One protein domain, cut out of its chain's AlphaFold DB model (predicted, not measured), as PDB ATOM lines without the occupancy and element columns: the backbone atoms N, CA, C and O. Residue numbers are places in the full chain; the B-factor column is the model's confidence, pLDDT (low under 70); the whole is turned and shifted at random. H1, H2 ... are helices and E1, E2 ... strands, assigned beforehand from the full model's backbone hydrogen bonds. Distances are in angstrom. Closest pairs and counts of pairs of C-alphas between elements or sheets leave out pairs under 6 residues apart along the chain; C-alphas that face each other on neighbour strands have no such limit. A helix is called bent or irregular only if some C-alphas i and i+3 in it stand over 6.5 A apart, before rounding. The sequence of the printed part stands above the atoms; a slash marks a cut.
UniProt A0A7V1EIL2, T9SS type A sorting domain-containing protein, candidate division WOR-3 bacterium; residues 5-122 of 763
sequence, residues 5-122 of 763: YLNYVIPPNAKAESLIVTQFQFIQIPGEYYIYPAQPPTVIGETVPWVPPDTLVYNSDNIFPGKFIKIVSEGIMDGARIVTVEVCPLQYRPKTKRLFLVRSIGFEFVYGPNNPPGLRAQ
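What this domain is: This is residues 5 to 122 of the 763 residues of the protein "T9SS type A sorting domain-containing protein" of candidate division WOR-3 bacterium (UniProt A0A7V1EIL2). Two twisted three-stranded sheets stand partly face to face: a long, bent ribbon of E2 and E6 has the small sheet E1-E4-E3 over one half, while E5 extends the ribbon's other half. From that other end a long loop reaches away, and its residues 41 to 47 stick out. The 118 printed residues hold E1, E2, H1, E3, E4, E5 and E6 in chain order; the antiparallel sheets run E1-E4-E3 and E2-E6-E5, and the class is mostly strand. The whole is loose, with a radius of gyration of the C-alphas of 19.0 A, and flat, spanning 55 by 42 by 21 A.

Where its parts are: E1, residues 5 to 10, begins at C-alpha 5 (116.889, 194.523, 124.321). E2, residues 14 to 29, is 38.5 A long and bends by 56 degrees at residue 23. H1 holds residues 55 to 58. E3, residues 69 to 77, measures 22.8 A, and E4, residues 80 to 87, 21.9 A. E5 holds residues 90 to 93. E6, residues 98 to 113, is 41.7 A long, bends by 65 degrees at residue 104 and ends at C-alpha 113 (116.069, 205.506, 103.064).

How they stand to each other: In E1-E4-E3, strongly twisted, N 8 and O 83 are within hydrogen-bond range at 2.8 A; in the hairpin E3 and E4, N 84 and O 73 at 2.8 A. E4 runs on into E5 at 35 degrees. Antiparallel E2 and E6 have N 22 and O 106 at 2.8 A; the hairpin E5 and E6 has N 91 and O 100 at 2.8 A. Between the sheets, the closest C-alphas of E2 and E3, Leu 19 and Lys 70, are 6.8 A apart. H1 is on neither sheet; it is too short for an O i to N i+4 pair, and its one O i to N i+3 pair is not within range.

The domain as a whole: The farthest C-alphas, Thr 96 and Gln 122, are 58.2 A apart. The printed part has no cut; the link from E2 to H1, 25 residues, is long. No printed residue is under 70 in pLDDT.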
ATOM      1  N   TYR A   5     116.693 194.368 125.761       96.88
ATOM      2  CA  TYR A   5     116.889 194.523 124.321       96.88
ATOM      3  C   TYR A   5     115.548 194.370 123.615       96.88
ATOM      4  O   TYR A   5     115.115 193.270 123.310       96.88
ATOM      5  N   LEU A   6     114.875 195.493 123.393       97.19
ATOM      6  CA  LEU A   6     113.517 195.536 122.865       97.19
ATOM      7  C   LEU A   6     113.549 195.599 121.340       97.19
ATOM      8  O   LEU A   6     114.241 196.456 120.783       97.19
ATOM      9  N   ASN A   7     112.802 194.736 120.655       97.62
ATOM     10  CA  ASN A   7     112.756 194.746 119.196       97.62
ATOM     11  C   ASN A   7     111.525 195.497 118.677       97.62
ATOM     12  O   ASN A   7     110.441 195.404 119.246       97.62
ATOM     13  N   TYR A   8     111.685 196.207 117.565       97.81
ATOM     14  CA  TYR A   8     110.619 196.959 116.912       97.81
ATOM     15  C   TYR A   8     110.606 196.654 115.420       97.81
ATOM     16  O   TYR A   8     111.650 196.739 114.767       97.81
ATOM     17  N   VAL A   9     109.434 196.341 114.868       97.88
ATOM     18  CA  VAL A   9     109.255 196.279 113.413       97.88
ATOM     19  C   VAL A   9     109.211 197.702 112.853       97.88
ATOM     20  O   VAL A   9     108.551 198.569 113.419       97.88
ATOM     21  N   ILE A  10     109.918 197.967 111.758       97.56
ATOM     22  CA  ILE A  10     109.976 199.294 111.118       97.56
ATOM     23  C   ILE A  10     109.618 199.194 109.626       97.56
ATOM     24  O   ILE A  10     109.619 198.083 109.084       97.56
ATOM     25  N   PRO A  11     109.337 200.313 108.921       97.12
ATOM     26  CA  PRO A  11     109.030 200.259 107.497       97.12
ATOM     27  C   PRO A  11     110.112 199.506 106.701       97.12
ATOM     28  O   PRO A  11     111.308 199.722 106.922       97.12
ATOM     29  N   PRO A  12     109.737 198.653 105.731       95.19
ATOM     30  CA  PRO A  12     110.692 197.771 105.055       95.19
ATOM     31  C   PRO A  12     111.764 198.540 104.268       95.19
ATOM     32  O   PRO A  12     112.896 198.074 104.142       95.19
ATOM     33  N   ASN A  13     111.423 199.727 103.772       95.19
ATOM     34  CA  ASN A  13     112.285 200.637 103.018       95.19
ATOM     35  C   ASN A  13     112.936 201.734 103.886       95.19
ATOM     36  O   ASN A  13     113.408 202.739 103.351       95.19
ATOM     37  N   ALA A  14     112.932 201.577 105.210       95.69
ATOM     38  CA  ALA A  14     113.560 202.505 106.142       95.69
ATOM     39  C   ALA A  14     114.809 201.895 106.786       95.69
ATOM     40  O   ALA A  14     114.914 200.685 106.970       95.69
ATOM     41  N   LYS A  15     115.755 202.753 107.159       95.62
ATOM     42  CA  LYS A  15     116.845 202.455 108.090       95.62
ATOM     43  C   LYS A  15     116.670 203.346 109.310       95.62
ATOM     44  O   LYS A  15     116.524 204.555 109.148       95.62
ATOM     45  N   ALA A  16     116.692 202.789 110.516       96.31
ATOM     46  CA  ALA A  16     116.668 203.601 111.732       96.31
ATOM     47  C   ALA A  16     118.051 204.239 111.951       96.31
ATOM     48  O   ALA A  16     118.963 203.611 112.481       96.31
ATOM     49  N   GLU A  17     118.228 205.483 111.500       95.19
ATOM     50  CA  GLU A  17     119.510 206.196 111.586       95.19
ATOM     51  C   GLU A  17     119.802 206.678 113.006       95.19
ATOM     52  O   GLU A  17     120.951 206.707 113.448       95.19
ATOM     53  N   SER A  18     118.755 207.079 113.725       94.81
ATOM     54  CA  SER A  18     118.857 207.500 115.117       94.81
ATOM     55  C   SER A  18     117.524 207.356 115.851       94.81
ATOM     56  O   SER A  18     116.485 207.065 115.257       94.81
ATOM     57  N   LEU A  19     117.576 207.552 117.167       96.00
ATOM     58  CA  LEU A  19     116.424 207.566 118.060       96.00
ATOM     59  C   LEU A  19     116.463 208.862 118.873       96.00
ATOM     60  O   LEU A  19     117.491 209.187 119.474       96.00
ATOM     61  N   ILE A  20     115.347 209.590 118.895       96.31
ATOM     62  CA  ILE A  20     115.182 210.841 119.639       96.31
ATOM     63  C   ILE A  20     114.291 210.571 120.847       96.31
ATOM     64  O   ILE A  20     113.152 210.141 120.702       96.31
ATOM     65  N   VAL A  21     114.796 210.847 122.050       96.19
ATOM     66  CA  VAL A  21     113.991 210.771 123.276       96.19
ATOM     67  C   VAL A  21     113.113 212.015 123.370       96.19
ATOM     68  O   VAL A  21     113.627 213.128 123.480       96.19
ATOM     69  N   THR A  22     111.796 211.828 123.347       96.38
ATOM     70  CA  THR A  22     110.803 212.911 123.407       96.38
ATOM     71  C   THR A  22     110.383 213.224 124.840       96.38
ATOM     72  O   THR A  22     110.128 214.379 125.175       96.38
ATOM     73  N   GLN A  23     110.355 212.214 125.713       95.31
ATOM     74  CA  GLN A  23     110.020 212.357 127.132       95.31
ATOM     75  C   GLN A  23     110.683 211.262 127.973       95.31
ATOM     76  O   GLN A  23     110.858 210.138 127.513       95.31
ATOM     77  N   PHE A  24     111.030 211.567 129.222       94.31
ATOM     78  CA  PHE A  24     111.460 210.559 130.193       94.31
ATOM     79  C   PHE A  24     111.234 211.033 131.629       94.31
ATOM     80  O   PHE A  24     111.221 212.234 131.906       94.31
ATOM     81  N   GLN A  25     111.096 210.087 132.560       95.12
ATOM     82  CA  GLN A  25     110.980 210.373 133.990       95.12
ATOM     83  C   GLN A  25     112.086 209.680 134.787       95.12
ATOM     84  O   GLN A  25     112.111 208.452 134.876       95.12
ATOM     85  N   PHE A  26     112.944 210.470 135.440       93.06
ATOM     86  CA  PHE A  26     113.896 209.974 136.435       93.06
ATOM     87  C   PHE A  26     113.310 210.010 137.840       93.06
ATOM     88  O   PHE A  26     112.815 211.040 138.295       93.06
ATOM     89  N   ILE A  27     113.448 208.900 138.557       96.19
ATOM     90  CA  ILE A  27     113.154 208.813 139.984       96.19
ATOM     91  C   ILE A  27     114.413 208.342 140.691       96.19
ATOM     92  O   ILE A  27     114.944 207.281 140.379       96.19
ATOM     93  N   GLN A  28     114.887 209.119 141.661       96.31
ATOM     94  CA  GLN A  28     115.938 208.639 142.544       96.31
ATOM     95  C   GLN A  28     115.364 207.556 143.459       96.31
ATOM     96  O   GLN A  28     114.369 207.784 144.148       96.31
ATOM     97  N   ILE A  29     116.014 206.398 143.496       96.44
ATOM     98  CA  ILE A  29     115.714 205.360 144.473       96.44
ATOM     99  C   ILE A  29     116.315 205.820 145.818       96.44
ATOM    100  O   ILE A  29     117.519 206.105 145.877       96.44
ATOM    101  N   PRO A  30     115.513 205.976 146.889       96.12
ATOM    102  CA  PRO A  30     116.006 206.499 148.160       96.12
ATOM    103  C   PRO A  30     117.046 205.575 148.800       96.12
ATOM    104  O   PRO A  30     116.747 204.429 149.109       96.12
ATOM    105  N   GLY A  31     118.247 206.092 149.057       95.19
ATOM    106  CA  GLY A  31     119.312 205.341 149.721       95.19
ATOM    107  C   GLY A  31     120.703 205.676 149.197       95.19
ATOM    108  O   GLY A  31     120.870 206.559 148.348       95.19
ATOM    109  N   GLU A  32     121.695 204.977 149.741       96.62
ATOM    110  CA  GLU A  32     123.055 204.903 149.210       96.62
ATOM    111  C   GLU A  32     123.347 203.451 148.837       96.62
ATOM    112  O   GLU A  32     123.181 202.553 149.661       96.62
ATOM    113  N   TYR A  33     123.769 203.227 147.597       95.25
ATOM    114  CA  TYR A  33     123.960 201.892 147.040       95.25
ATOM    115  C   TYR A  33     125.394 201.705 146.576       95.25
ATOM    116  O   TYR A  33     125.893 202.492 145.779       95.25
ATOM    117  N   TYR A  34     126.039 200.636 147.034       92.38
ATOM    118  CA  TYR A  34     127.300 200.170 146.468       92.38
ATOM    119  C   TYR A  34     126.978 199.133 145.403       92.38
ATOM    120  O   TYR A  34     126.754 197.964 145.712       92.38
ATOM    121  N   ILE A  35     126.892 199.580 144.152       93.81
ATOM    122  CA  ILE A  35     126.611 198.667 143.048       93.81
ATOM    123  C   ILE A  35     127.824 197.768 142.817       93.81
ATOM    124  O   ILE A  35     128.962 198.231 142.812       93.81
ATOM    125  N   TYR A  36     127.565 196.476 142.661       93.12
ATOM    126  CA  TYR A  36     128.594 195.480 142.408       93.12
ATOM    127  C   TYR A  36     129.178 195.662 140.992       93.12
ATOM    128  O   TYR A  36     128.404 195.836 140.042       93.12
ATOM    129  N   PRO A  37     130.514 195.655 140.809       92.44
ATOM    130  CA  PRO A  37     131.119 195.743 139.484       92.44
ATOM    131  C   PRO A  37     130.776 194.514 138.646       92.44
ATOM    132  O   PRO A  37     130.798 193.387 139.140       92.44
ATOM    133  N   ALA A  38     130.478 194.744 137.366       90.12
ATOM    134  CA  ALA A  38     130.260 193.661 136.419       90.12
ATOM    135  C   ALA A  38     131.512 192.777 136.366       90.12
ATOM    136  O   ALA A  38     132.621 193.288 136.204       90.12
ATOM    137  N   GLN A  39     131.316 191.475 136.544       89.75
ATOM    138  CA  GLN A  39     132.380 190.487 136.424       89.75
ATOM    139  C   GLN A  39     132.469 190.004 134.976       89.75
ATOM    140  O   GLN A  39     131.463 190.065 134.261       89.75
ATOM    141  N   PRO A  40     133.657 189.575 134.520       86.00
ATOM    142  CA  PRO A  40     133.798 189.021 133.187       86.00
ATOM    143  C   PRO A  40     132.942 187.751 133.049       86.00
ATOM    144  O   PRO A  40     132.676 187.081 134.051       86.00
ATOM    145  N   PRO A  41     132.519 187.411 131.822       85.00
ATOM    146  CA  PRO A  41     131.863 186.142 131.545       85.00
ATOM    147  C   PRO A  41     132.718 184.969 132.025       85.00
ATOM    148  O   PRO A  41     133.934 184.964 131.834       85.00
ATOM    149  N   THR A  42     132.064 183.973 132.613       85.12
ATOM    150  CA  THR A  42     132.723 182.790 133.169       85.12
ATOM    151  C   THR A  42     132.353 181.570 132.337       85.12
ATOM    152  O   THR A  42     131.165 181.284 132.144       85.12
ATOM    153  N   VAL A  43     133.368 180.861 131.839       83.00
ATOM    154  CA  VAL A  43     133.196 179.525 131.257       83.00
ATOM    155  C   VAL A  43     132.738 178.579 132.362       83.00
ATOM    156  O   VAL A  43     133.216 178.653 133.492       83.00
ATOM    157  N   ILE A  44     131.785 177.703 132.058       77.12
ATOM    158  CA  ILE A  44     131.241 176.761 133.042       77.12
ATOM    159  C   ILE A  44     132.371 175.916 133.649       77.12
ATOM    160  O   ILE A  44     133.130 175.279 132.923       77.12
ATOM    161  N   GLY A  45     132.453 175.872 134.982       70.00
ATOM    162  CA  GLY A  45     133.488 175.132 135.710       70.00
ATOM    163  C   GLY A  45     134.821 175.867 135.873       70.00
ATOM    164  O   GLY A  45     135.747 175.309 136.455       70.00
ATOM    165  N   GLU A  46     134.948 177.098 135.377       76.44
ATOM    166  CA  GLU A  46     136.122 177.935 135.618       76.44
ATOM    167  C   GLU A  46     135.841 178.995 136.686       76.44
ATOM    168  O   GLU A  46     134.724 179.477 136.854       76.44
ATOM    169  N   THR A  47     136.885 179.411 137.406       74.81
ATOM    170  CA  THR A  47     136.823 180.576 138.295       74.81
ATOM    171  C   THR A  47     137.619 181.719 137.684       74.81
ATOM    172  O   THR A  47     138.825 181.601 137.465       74.81
ATOM    173  N   VAL A  48     136.960 182.852 137.456       79.44
ATOM    174  CA  VAL A  48     137.613 184.085 137.001       79.44
ATOM    175  C   VAL A  48     138.064 184.935 138.197       79.44
ATOM    176  O   VAL A  48     137.344 185.019 139.198       79.44
ATOM    177  N   PRO A  49     139.244 185.584 138.140       85.81
ATOM    178  CA  PRO A  49     139.669 186.506 139.186       85.81
ATOM    179  C   PRO A  49     138.668 187.644 139.382       85.81
ATOM    180  O   PRO A  49     138.148 188.204 138.416       85.81
ATOM    181  N   TRP A  50     138.458 188.031 140.641       89.88
ATOM    182  CA  TRP A  50     137.635 189.186 140.991       89.88
ATOM    183  C   TRP A  50     138.124 190.456 140.288       89.88
ATOM    184  O   TRP A  50     139.278 190.863 140.455       89.88
ATOM    185  N   VAL A  51     137.228 191.126 139.564       92.19
ATOM    186  CA  VAL A  51     137.480 192.445 138.983       92.19
ATOM    187  C   VAL A  51     136.994 193.517 139.964       92.19
ATOM    188  O   VAL A  51     135.783 193.632 140.193       92.19
ATOM    189  N   PRO A  52     137.906 194.313 140.564       93.62
ATOM    190  CA  PRO A  52     137.521 195.362 141.497       93.62
ATOM    191  C   PRO A  52     136.789 196.509 140.780       93.62
ATOM    192  O   PRO A  52     136.898 196.652 139.561       93.62
ATOM    193  N   PRO A  53     136.072 197.370 141.525       93.62
ATOM    194  CA  PRO A  53     135.421 198.540 140.950       93.62
ATOM    195  C   PRO A  53     136.409 199.414 140.168       93.62
ATOM    196  O   PRO A  53     137.410 199.871 140.723       93.62
ATOM    197  N   ASP A  54     136.115 199.672 138.889       94.38
ATOM    198  CA  ASP A  54     136.922 200.573 138.065       94.38
ATOM    199  C   ASP A  54     136.931 201.971 138.691       94.38
ATOM    200  O   ASP A  54     135.907 202.655 138.747       94.38
ATOM    201  N   THR A  55     138.100 202.405 139.158       94.81
ATOM    202  CA  THR A  55     138.263 203.689 139.847       94.81
ATOM    203  C   THR A  55     137.838 204.893 139.003       94.81
ATOM    204  O   THR A  55     137.377 205.878 139.579       94.81
ATOM    205  N   LEU A  56     137.927 204.825 137.668       94.50
ATOM    206  CA  LEU A  56     137.492 205.905 136.776       94.50
ATOM    207  C   LEU A  56     135.968 206.039 136.748       94.50
ATOM    208  O   LEU A  56     135.451 207.152 136.654       94.50
ATOM    209  N   VAL A  57     135.246 204.925 136.877       93.56
ATOM    210  CA  VAL A  57     133.781 204.912 136.968       93.56
ATOM    211  C   VAL A  57     133.346 205.196 138.403       93.56
ATOM    212  O   VAL A  57     132.595 206.135 138.653       93.56
ATOM    213  N   TYR A  58     133.850 204.431 139.370       95.38
ATOM    214  CA  TYR A  58     133.337 204.417 140.739       95.38
ATOM    215  C   TYR A  58     133.684 205.660 141.567       95.38
ATOM    216  O   TYR A  58     132.947 205.988 142.496       95.38
ATOM    217  N   ASN A  59     134.737 206.402 141.205       95.00
ATOM    218  CA  ASN A  59     135.055 207.692 141.833       95.00
ATOM    219  C   ASN A  59     134.465 208.897 141.078       95.00
ATOM    220  O   ASN A  59     134.645 210.041 141.510       95.00
ATOM    221  N   SER A  60     133.763 208.666 139.966       94.38
ATOM    222  CA  SER A  60     133.130 209.714 139.166       94.38
ATOM    223  C   SER A  60     131.750 210.090 139.705       94.38
ATOM    224  O   SER A  60     131.005 209.241 140.193       94.38
ATOM    225  N   ASP A  61     131.390 211.375 139.604       93.44
ATOM    226  CA  ASP A  61     130.017 211.845 139.862       93.44
ATOM    227  C   ASP A  61     129.159 211.886 138.584       93.44
ATOM    228  O   ASP A  61     128.024 212.365 138.600       93.44
ATOM    229  N   ASN A  62     129.687 211.381 137.465       95.38
ATOM    230  CA  ASN A  62     128.920 211.219 136.238       95.38
ATOM    231  C   ASN A  62     127.895 210.093 136.397       95.38
ATOM    232  O   ASN A  62     128.138 209.098 137.081       95.38
ATOM    233  N   ILE A  63     126.753 210.237 135.725       94.00
ATOM    234  CA  ILE A  63     125.781 209.152 135.619       94.00
ATOM    235  C   ILE A  63     126.347 208.063 134.697       94.00
ATOM    236  O   ILE A  63     126.780 208.354 133.584       94.00
ATOM    237  N   PHE A  64     126.310 206.816 135.162       94.44
ATOM    238  CA  PHE A  64     126.695 205.613 134.434       94.44
ATOM    239  C   PHE A  64     125.472 204.703 134.207       94.44
ATOM    240  O   PHE A  64     124.721 204.467 135.158       94.44
ATOM    241  N   PRO A  65     125.281 204.136 133.001       93.75
ATOM    242  CA  PRO A  65     126.083 204.338 131.786       93.75
ATOM    243  C   PRO A  65     125.888 205.709 131.109       93.75
ATOM    244  O   PRO A  65     126.591 206.026 130.154       93.75
ATOM    245  N   GLY A  66     124.948 206.535 131.577       92.12
ATOM    246  CA  GLY A  66     124.694 207.882 131.059       92.12
ATOM    247  C   GLY A  66     123.660 207.886 129.935       92.12
ATOM    248  O   GLY A  66     122.645 208.573 130.040       92.12
ATOM    249  N   LYS A  67     123.866 207.080 128.884       93.06
ATOM    250  CA  LYS A  67     122.808 206.767 127.908       93.06
ATOM    251  C   LYS A  67     121.946 205.625 128.444       93.06
ATOM    252  O   LYS A  67     122.467 204.556 128.734       93.06
ATOM    253  N   PHE A  68     120.639 205.849 128.552       94.75
ATOM    254  CA  PHE A  68     119.676 204.845 129.022       94.75
ATOM    255  C   PHE A  68     118.850 204.212 127.894       94.75
ATOM    256  O   PHE A  68     118.076 203.300 128.159       94.75
ATOM    257  N   ILE A  69     118.998 204.693 126.657       96.81
ATOM    258  CA  ILE A  69     118.354 204.134 125.468       96.81
ATOM    259  C   ILE A  69     119.233 204.360 124.232       96.81
ATOM    260  O   ILE A  69     119.804 205.446 124.073       96.81
ATOM    261  N   LYS A  70     119.387 203.345 123.376       95.88
ATOM    262  CA  LYS A  70     120.097 203.439 122.084       95.88
ATOM    263  C   LYS A  70     119.710 202.286 121.149       95.88
ATOM    264  O   LYS A  70     119.385 201.199 121.612       95.88
ATOM    265  N   ILE A  71     119.815 202.506 119.841       96.38
ATOM    266  CA  ILE A  71     119.748 201.432 118.837       96.38
ATOM    267  C   ILE A  71     121.050 200.620 118.904       96.38
ATOM    268  O   ILE A  71     122.127 201.218 118.983       96.38
ATOM    269  N   VAL A  72     120.960 199.285 118.889       94.94
ATOM    270  CA  VAL A  72     122.130 198.387 119.012       94.94
ATOM    271  C   VAL A  72     122.296 197.384 117.881       94.94
ATOM    272  O   VAL A  72     123.424 196.993 117.598       94.94
ATOM    273  N   SER A  73     121.213 196.986 117.217       93.44
ATOM    274  CA  SER A  73     121.279 196.097 116.057       93.44
ATOM    275  C   SER A  73     120.058 196.263 115.162       93.44
ATOM    276  O   SER A  73     119.026 196.776 115.590       93.44
ATOM    277  N   GLU A  74     120.178 195.786 113.932       93.00
ATOM    278  CA  GLU A  74     119.102 195.647 112.954       93.00
ATOM    279  C   GLU A  74     119.206 194.241 112.352       93.00
ATOM    280  O   GLU A  74     120.313 193.713 112.249       93.00
ATOM    281  N   GLY A  75     118.076 193.642 111.988       94.25
ATOM    282  CA  GLY A  75     118.002 192.342 111.325       94.25
ATOM    283  C   GLY A  75     116.698 192.188 110.549       94.25
ATOM    284  O   GLY A  75     115.859 193.101 110.523       94.25
ATOM    285  N   ILE A  76     116.533 191.054 109.881       95.50
ATOM    286  CA  ILE A  76     115.342 190.745 109.090       95.50
ATOM    287  C   ILE A  76     114.752 189.439 109.603       95.50
ATOM    288  O   ILE A  76     115.469 188.477 109.796       95.50
ATOM    289  N   MET A  77     113.438 189.416 109.812       95.00
ATOM    290  CA  MET A  77     112.721 188.214 110.213       95.00
ATOM    291  C   MET A  77     111.556 187.972 109.275       95.00
ATOM    292  O   MET A  77     110.614 188.768 109.243       95.00
ATOM    293  N   ASP A  78     111.607 186.891 108.504       94.56
ATOM    294  CA  ASP A  78     110.551 186.544 107.548       94.56
ATOM    295  C   ASP A  78     110.228 187.706 106.580       94.56
ATOM    296  O   ASP A  78     109.090 187.936 106.188       94.56
ATOM    297  N   GLY A  79     111.224 188.521 106.220       93.62
ATOM    298  CA  GLY A  79     111.039 189.705 105.373       93.62
ATOM    299  C   GLY A  79     110.516 190.967 106.082       93.62
ATOM    300  O   GLY A  79     110.387 192.012 105.425       93.62
ATOM    301  N   ALA A  80     110.250 190.914 107.392       96.19
ATOM    302  CA  ALA A  80     110.021 192.079 108.247       96.19
ATOM    303  C   ALA A  80     111.359 192.670 108.713       96.19
ATOM    304  O   ALA A  80     112.249 191.944 109.145       96.19
ATOM    305  N   ARG A  81     111.510 193.995 108.643       96.19
ATOM    306  CA  ARG A  81     112.713 194.680 109.134       96.19
ATOM    307  C   ARG A  81     112.561 194.976 110.621       96.19
ATOM    308  O   ARG A  81     111.593 195.629 111.010       96.19
ATOM    309  N   ILE A  82     113.520 194.528 111.423       97.06
ATOM    310  CA  ILE A  82     113.490 194.637 112.881       97.06
ATOM    311  C   ILE A  82     114.700 195.428 113.376       97.06
ATOM    312  O   ILE A  82     115.835 195.169 112.985       97.06
ATOM    313  N   VAL A  83     114.458 196.379 114.276       97.00
ATOM    314  CA  VAL A  83     115.495 197.143 114.982       97.00
ATOM    315  C   VAL A  83     115.460 196.796 116.462       97.00
ATOM    316  O   VAL A  83     114.401 196.816 117.081       97.00
ATOM    317  N   THR A  84     116.623 196.527 117.049       97.44
ATOM    318  CA  THR A  84     116.774 196.285 118.487       97.44
ATOM    319  C   THR A  84     117.253 197.553 119.191       97.44
ATOM    320  O   THR A  84     118.261 198.165 118.815       97.44
ATOM    321  N   VAL A  85     116.548 197.920 120.255       97.75
ATOM    322  CA  VAL A  85     116.831 199.052 121.132       97.75
ATOM    323  C   VAL A  85     117.249 198.526 122.504       97.75
ATOM    324  O   VAL A  85     116.484 197.844 123.179       97.75
ATOM    325  N   GLU A  86     118.459 198.869 122.940       97.31
ATOM    326  CA  GLU A  86     118.903 198.638 124.317       97.31
ATOM    327  C   GLU A  86     118.295 199.715 125.216       97.31
ATOM    328  O   GLU A  86     118.481 200.910 124.968       97.31
ATOM    329  N   VAL A  87     117.616 199.294 126.282       96.94
ATOM    330  CA  VAL A  87     117.112 200.160 127.350       96.94
ATOM    331  C   VAL A  87     117.799 199.785 128.658       96.94
ATOM    332  O   VAL A  87     117.675 198.663 129.142       96.94
ATOM    333  N   CYS A  88     118.502 200.741 129.261       96.12
ATOM    334  CA  CYS A  88     119.162 200.602 130.556       96.12
ATOM    335  C   CYS A  88     118.437 201.476 131.597       96.12
ATOM    336  O   CYS A  88     118.805 202.641 131.801       96.12
ATOM    337  N   PRO A  89     117.381 200.954 132.253       95.00
ATOM    338  CA  PRO A  89     116.501 201.764 133.092       95.00
ATOM    339  C   PRO A  89     117.165 202.206 134.401       95.00
ATOM    340  O   PRO A  89     116.737 203.191 134.999       95.00
ATOM    341  N   LEU A  90     118.214 201.512 134.851       96.25
ATOM    342  CA  LEU A  90     118.975 201.888 136.038       96.25
ATOM    343  C   LEU A  90     120.186 202.737 135.661       96.25
ATOM    344  O   LEU A  90     121.063 202.319 134.909       96.25
ATOM    345  N   GLN A  91     120.242 203.925 136.246       95.81
ATOM    346  CA  GLN A  91     121.311 204.895 136.075       95.81
ATOM    347  C   GLN A  91     121.945 205.165 137.439       95.81
ATOM    348  O   GLN A  91     121.252 205.442 138.415       95.81
ATOM    349  N   TYR A  92     123.263 205.071 137.535       96.12
ATOM    350  CA  TYR A  92     123.980 205.134 138.806       96.12
ATOM    351  C   TYR A  92     124.949 206.306 138.817       96.12
ATOM    352  O   TYR A  92     125.666 206.525 137.847       96.12
ATOM    353  N   ARG A  93     124.983 207.052 139.918       96.38
ATOM    354  CA  ARG A  93     125.968 208.098 140.186       96.38
ATOM    355  C   ARG A  93     126.953 207.583 141.240       96.38
ATOM    356  O   ARG A  93     126.618 207.617 142.429       96.38
ATOM    357  N   PRO A  94     128.137 207.088 140.839       95.75
ATOM    358  CA  PRO A  94     128.947 206.259 141.724       95.75
ATOM    359  C   PRO A  94     129.539 206.971 142.938       95.75
ATOM    360  O   PRO A  94     129.392 206.484 144.059       95.75
ATOM    361  N   LYS A  95     130.125 208.160 142.753       95.44
ATOM    362  CA  LYS A  95     130.779 208.915 143.835       95.44
ATOM    363  C   LYS A  95     129.841 209.230 145.001       95.44
ATOM    364  O   LYS A  95     130.248 209.182 146.159       95.44
ATOM    365  N   THR A  96     128.586 209.548 144.697       95.19
ATOM    366  CA  THR A  96     127.545 209.870 145.688       95.19
ATOM    367  C   THR A  96     126.609 208.697 145.988       95.19
ATOM    368  O   THR A  96     125.682 208.857 146.783       95.19
ATOM    369  N   LYS A  97     126.851 207.521 145.390       96.19
ATOM    370  CA  LYS A  97     126.116 206.263 145.614       96.19
ATOM    371  C   LYS A  97     124.610 206.377 145.377       96.19
ATOM    372  O   LYS A  97     123.817 205.696 146.028       96.19
ATOM    373  N   ARG A  98     124.191 207.259 144.466       96.75
ATOM    374  CA  ARG A  98     122.770 207.484 144.161       96.75
ATOM    375  C   ARG A  98     122.359 206.667 142.949       96.75
ATOM    376  O   ARG A  98     123.028 206.704 141.920       96.75
ATOM    377  N   LEU A  99     121.246 205.954 143.075       96.50
ATOM    378  CA  LEU A  99     120.660 205.154 142.008       96.50
ATOM    379  C   LEU A  99     119.381 205.832 141.514       96.50
ATOM    380  O   LEU A  99     118.586 206.333 142.307       96.50
ATOM    381  N   PHE A 100     119.191 205.847 140.204       96.06
ATOM    382  CA  PHE A 100     118.057 206.455 139.530       96.06
ATOM    383  C   PHE A 100     117.393 205.413 138.637       96.06
ATOM    384  O   PHE A 100     118.071 204.671 137.928       96.06
ATOM    385  N   LEU A 101     116.067 205.380 138.663       96.38
ATOM    386  CA  LEU A 101     115.238 204.582 137.777       96.38
ATOM    387  C   LEU A 101     114.611 205.493 136.724       96.38
ATOM    388  O   LEU A 101     113.943 206.475 137.062       96.38
ATOM    389  N   VAL A 102     114.794 205.144 135.456       95.12
ATOM    390  CA  VAL A 102     114.016 205.682 134.345       95.12
ATOM    391  C   VAL A 102     112.681 204.946 134.331       95.12
ATOM    392  O   VAL A 102     112.617 203.773 133.973       95.12
ATOM    393  N   ARG A 103     111.616 205.610 134.785       93.50
ATOM    394  CA  ARG A 103     110.299 204.976 134.962       93.50
ATOM    395  C   ARG A 103     109.473 204.939 133.680       93.50
ATOM    396  O   ARG A 103     108.662 204.039 133.504       93.50
ATOM    397  N   SER A 104     109.654 205.929 132.817       94.06
ATOM    398  CA  SER A 104     108.991 206.020 131.520       94.06
ATOM    399  C   SER A 104     109.931 206.655 130.508       94.06
ATOM    400  O   SER A 104     110.746 207.512 130.865       94.06
ATOM    401  N   ILE A 105     109.816 206.215 129.258       95.00
ATOM    402  CA  ILE A 105     110.554 206.735 128.107       95.00
ATOM    403  C   ILE A 105     109.553 206.843 126.960       95.00
ATOM    404  O   ILE A 105     108.874 205.872 126.643       95.00
ATOM    405  N   GLY A 106     109.459 208.015 126.350       95.75
ATOM    406  CA  GLY A 106     108.879 208.193 125.027       95.75
ATOM    407  C   GLY A 106     109.993 208.558 124.063       95.75
ATOM    408  O   GLY A 106     110.882 209.347 124.400       95.75
ATOM    409  N   PHE A 107     109.969 207.953 122.886       96.19
ATOM    410  CA  PHE A 107     110.973 208.170 121.860       96.19
ATOM    411  C   PHE A 107     110.372 208.002 120.469       96.19
ATOM    412  O   PHE A 107     109.307 207.413 120.311       96.19
ATOM    413  N   GLU A 108     111.085 208.516 119.475       96.81
ATOM    414  CA  GLU A 108     110.750 208.400 118.060       96.81
ATOM    415  C   GLU A 108     111.980 207.933 117.280       96.81
ATOM    416  O   GLU A 108     113.116 208.315 117.590       96.81
ATOM    417  N   PHE A 109     111.760 207.109 116.257       97.38
ATOM    418  CA  PHE A 109     112.803 206.751 115.304       97.38
ATOM    419  C   PHE A 109     112.933 207.824 114.224       97.38
ATOM    420  O   PHE A 109     111.941 208.308 113.682       97.38
ATOM    421  N   VAL A 110     114.174 208.144 113.862       97.12
ATOM    422  CA  VAL A 110     114.480 208.931 112.669       97.12
ATOM    423  C   VAL A 110     114.893 207.968 111.569       97.12
ATOM    424  O   VAL A 110     115.902 207.270 111.690       97.12
ATOM    425  N   TYR A 111     114.097 207.932 110.503       97.50
ATOM    426  CA  TYR A 111     114.321 207.034 109.381       97.50
ATOM    427  C   TYR A 111     115.079 207.707 108.238       97.50
ATOM    428  O   TYR A 111     114.701 208.781 107.772       97.50
ATOM    429  N   GLY A 112     116.103 207.015 107.752       96.94
ATOM    430  CA  GLY A 112     116.711 207.232 106.444       96.94
ATOM    431  C   GLY A 112     116.190 206.225 105.412       96.94
ATOM    432  O   GLY A 112     115.546 205.236 105.778       96.94
ATOM    433  N   PRO A 113     116.457 206.442 104.113       96.19
ATOM    434  CA  PRO A 113     116.069 205.506 103.064       96.19
ATOM    435  C   PRO A 113     116.867 204.196 103.145       96.19
ATOM    436  O   PRO A 113     118.069 204.198 103.412       96.19
ATOM    437  N   ASN A 114     116.209 203.077 102.850       95.19
ATOM    438  CA  ASN A 114     116.829 201.765 102.688       95.19
ATOM    439  C   ASN A 114     116.106 200.954 101.604       95.19
ATOM    440  O   ASN A 114     114.957 201.234 101.252       95.19
ATOM    441  N   ASN A 115     116.758 199.916 101.089       93.19
ATOM    442  CA  ASN A 115     116.095 198.964 100.207       93.19
ATOM    443  C   ASN A 115     115.185 198.035 101.024       93.19
ATOM    444  O   ASN A 115     115.525 197.699 102.162       93.19
ATOM    445  N   PRO A 116     114.042 197.588 100.475       90.50
ATOM    446  CA  PRO A 116     113.264 196.534 101.110       90.50
ATOM    447  C   PRO A 116     114.101 195.246 101.243       90.50
ATOM    448  O   PRO A 116     114.975 195.005 100.406       90.50
ATOM    449  N   PRO A 117     113.841 194.412 102.269       91.00
ATOM    450  CA  PRO A 117     114.419 193.075 102.376       91.00
ATOM    451  C   PRO A 117     114.293 192.290 101.068       91.00
ATOM    452  O   PRO A 117     113.195 192.196 100.516       91.00
ATOM    453  N   GLY A 118     115.418 191.757 100.582       87.75
ATOM    454  CA  GLY A 118     115.482 191.051  99.300       87.75
ATOM    455  C   GLY A 118     114.917 189.630  99.341       87.75
ATOM    456  O   GLY A 118     114.351 189.189  98.349       87.75
ATOM    457  N   LEU A 119     115.040 188.944 100.483       93.56
ATOM    458  CA  LEU A 119     114.517 187.595 100.704       93.56
ATOM    459  C   LEU A 119     113.127 187.669 101.347       93.56
ATOM    460  O   LEU A 119     112.973 188.323 102.381       93.56
ATOM    461  N   ARG A 120     112.126 187.018 100.737       93.81
ATOM    462  CA  ARG A 120     110.748 186.924 101.255       93.81
ATOM    463  C   ARG A 120     110.058 185.658 100.764       93.81
ATOM    464  O   ARG A 120     110.132 185.345  99.574       93.81
ATOM    465  N   ALA A 121     109.292 185.014 101.640       95.94
ATOM    466  CA  ALA A 121     108.366 183.965 101.234       95.94
ATOM    467  C   ALA A 121     107.362 184.502 100.197       95.94
ATOM    468  O   ALA A 121     106.739 185.545 100.398       95.94
ATOM    469  N   GLN A 122     107.206 183.793  99.079       95.19
ATOM    470  CA  GLN A 122     106.209 184.110  98.053       95.19
ATOM    471  C   GLN A 122     104.908 183.362  98.315       95.19
ATOM    472  O   GLN A 122     103.829 183.938  98.173       95.19
TER     473      GLN A 122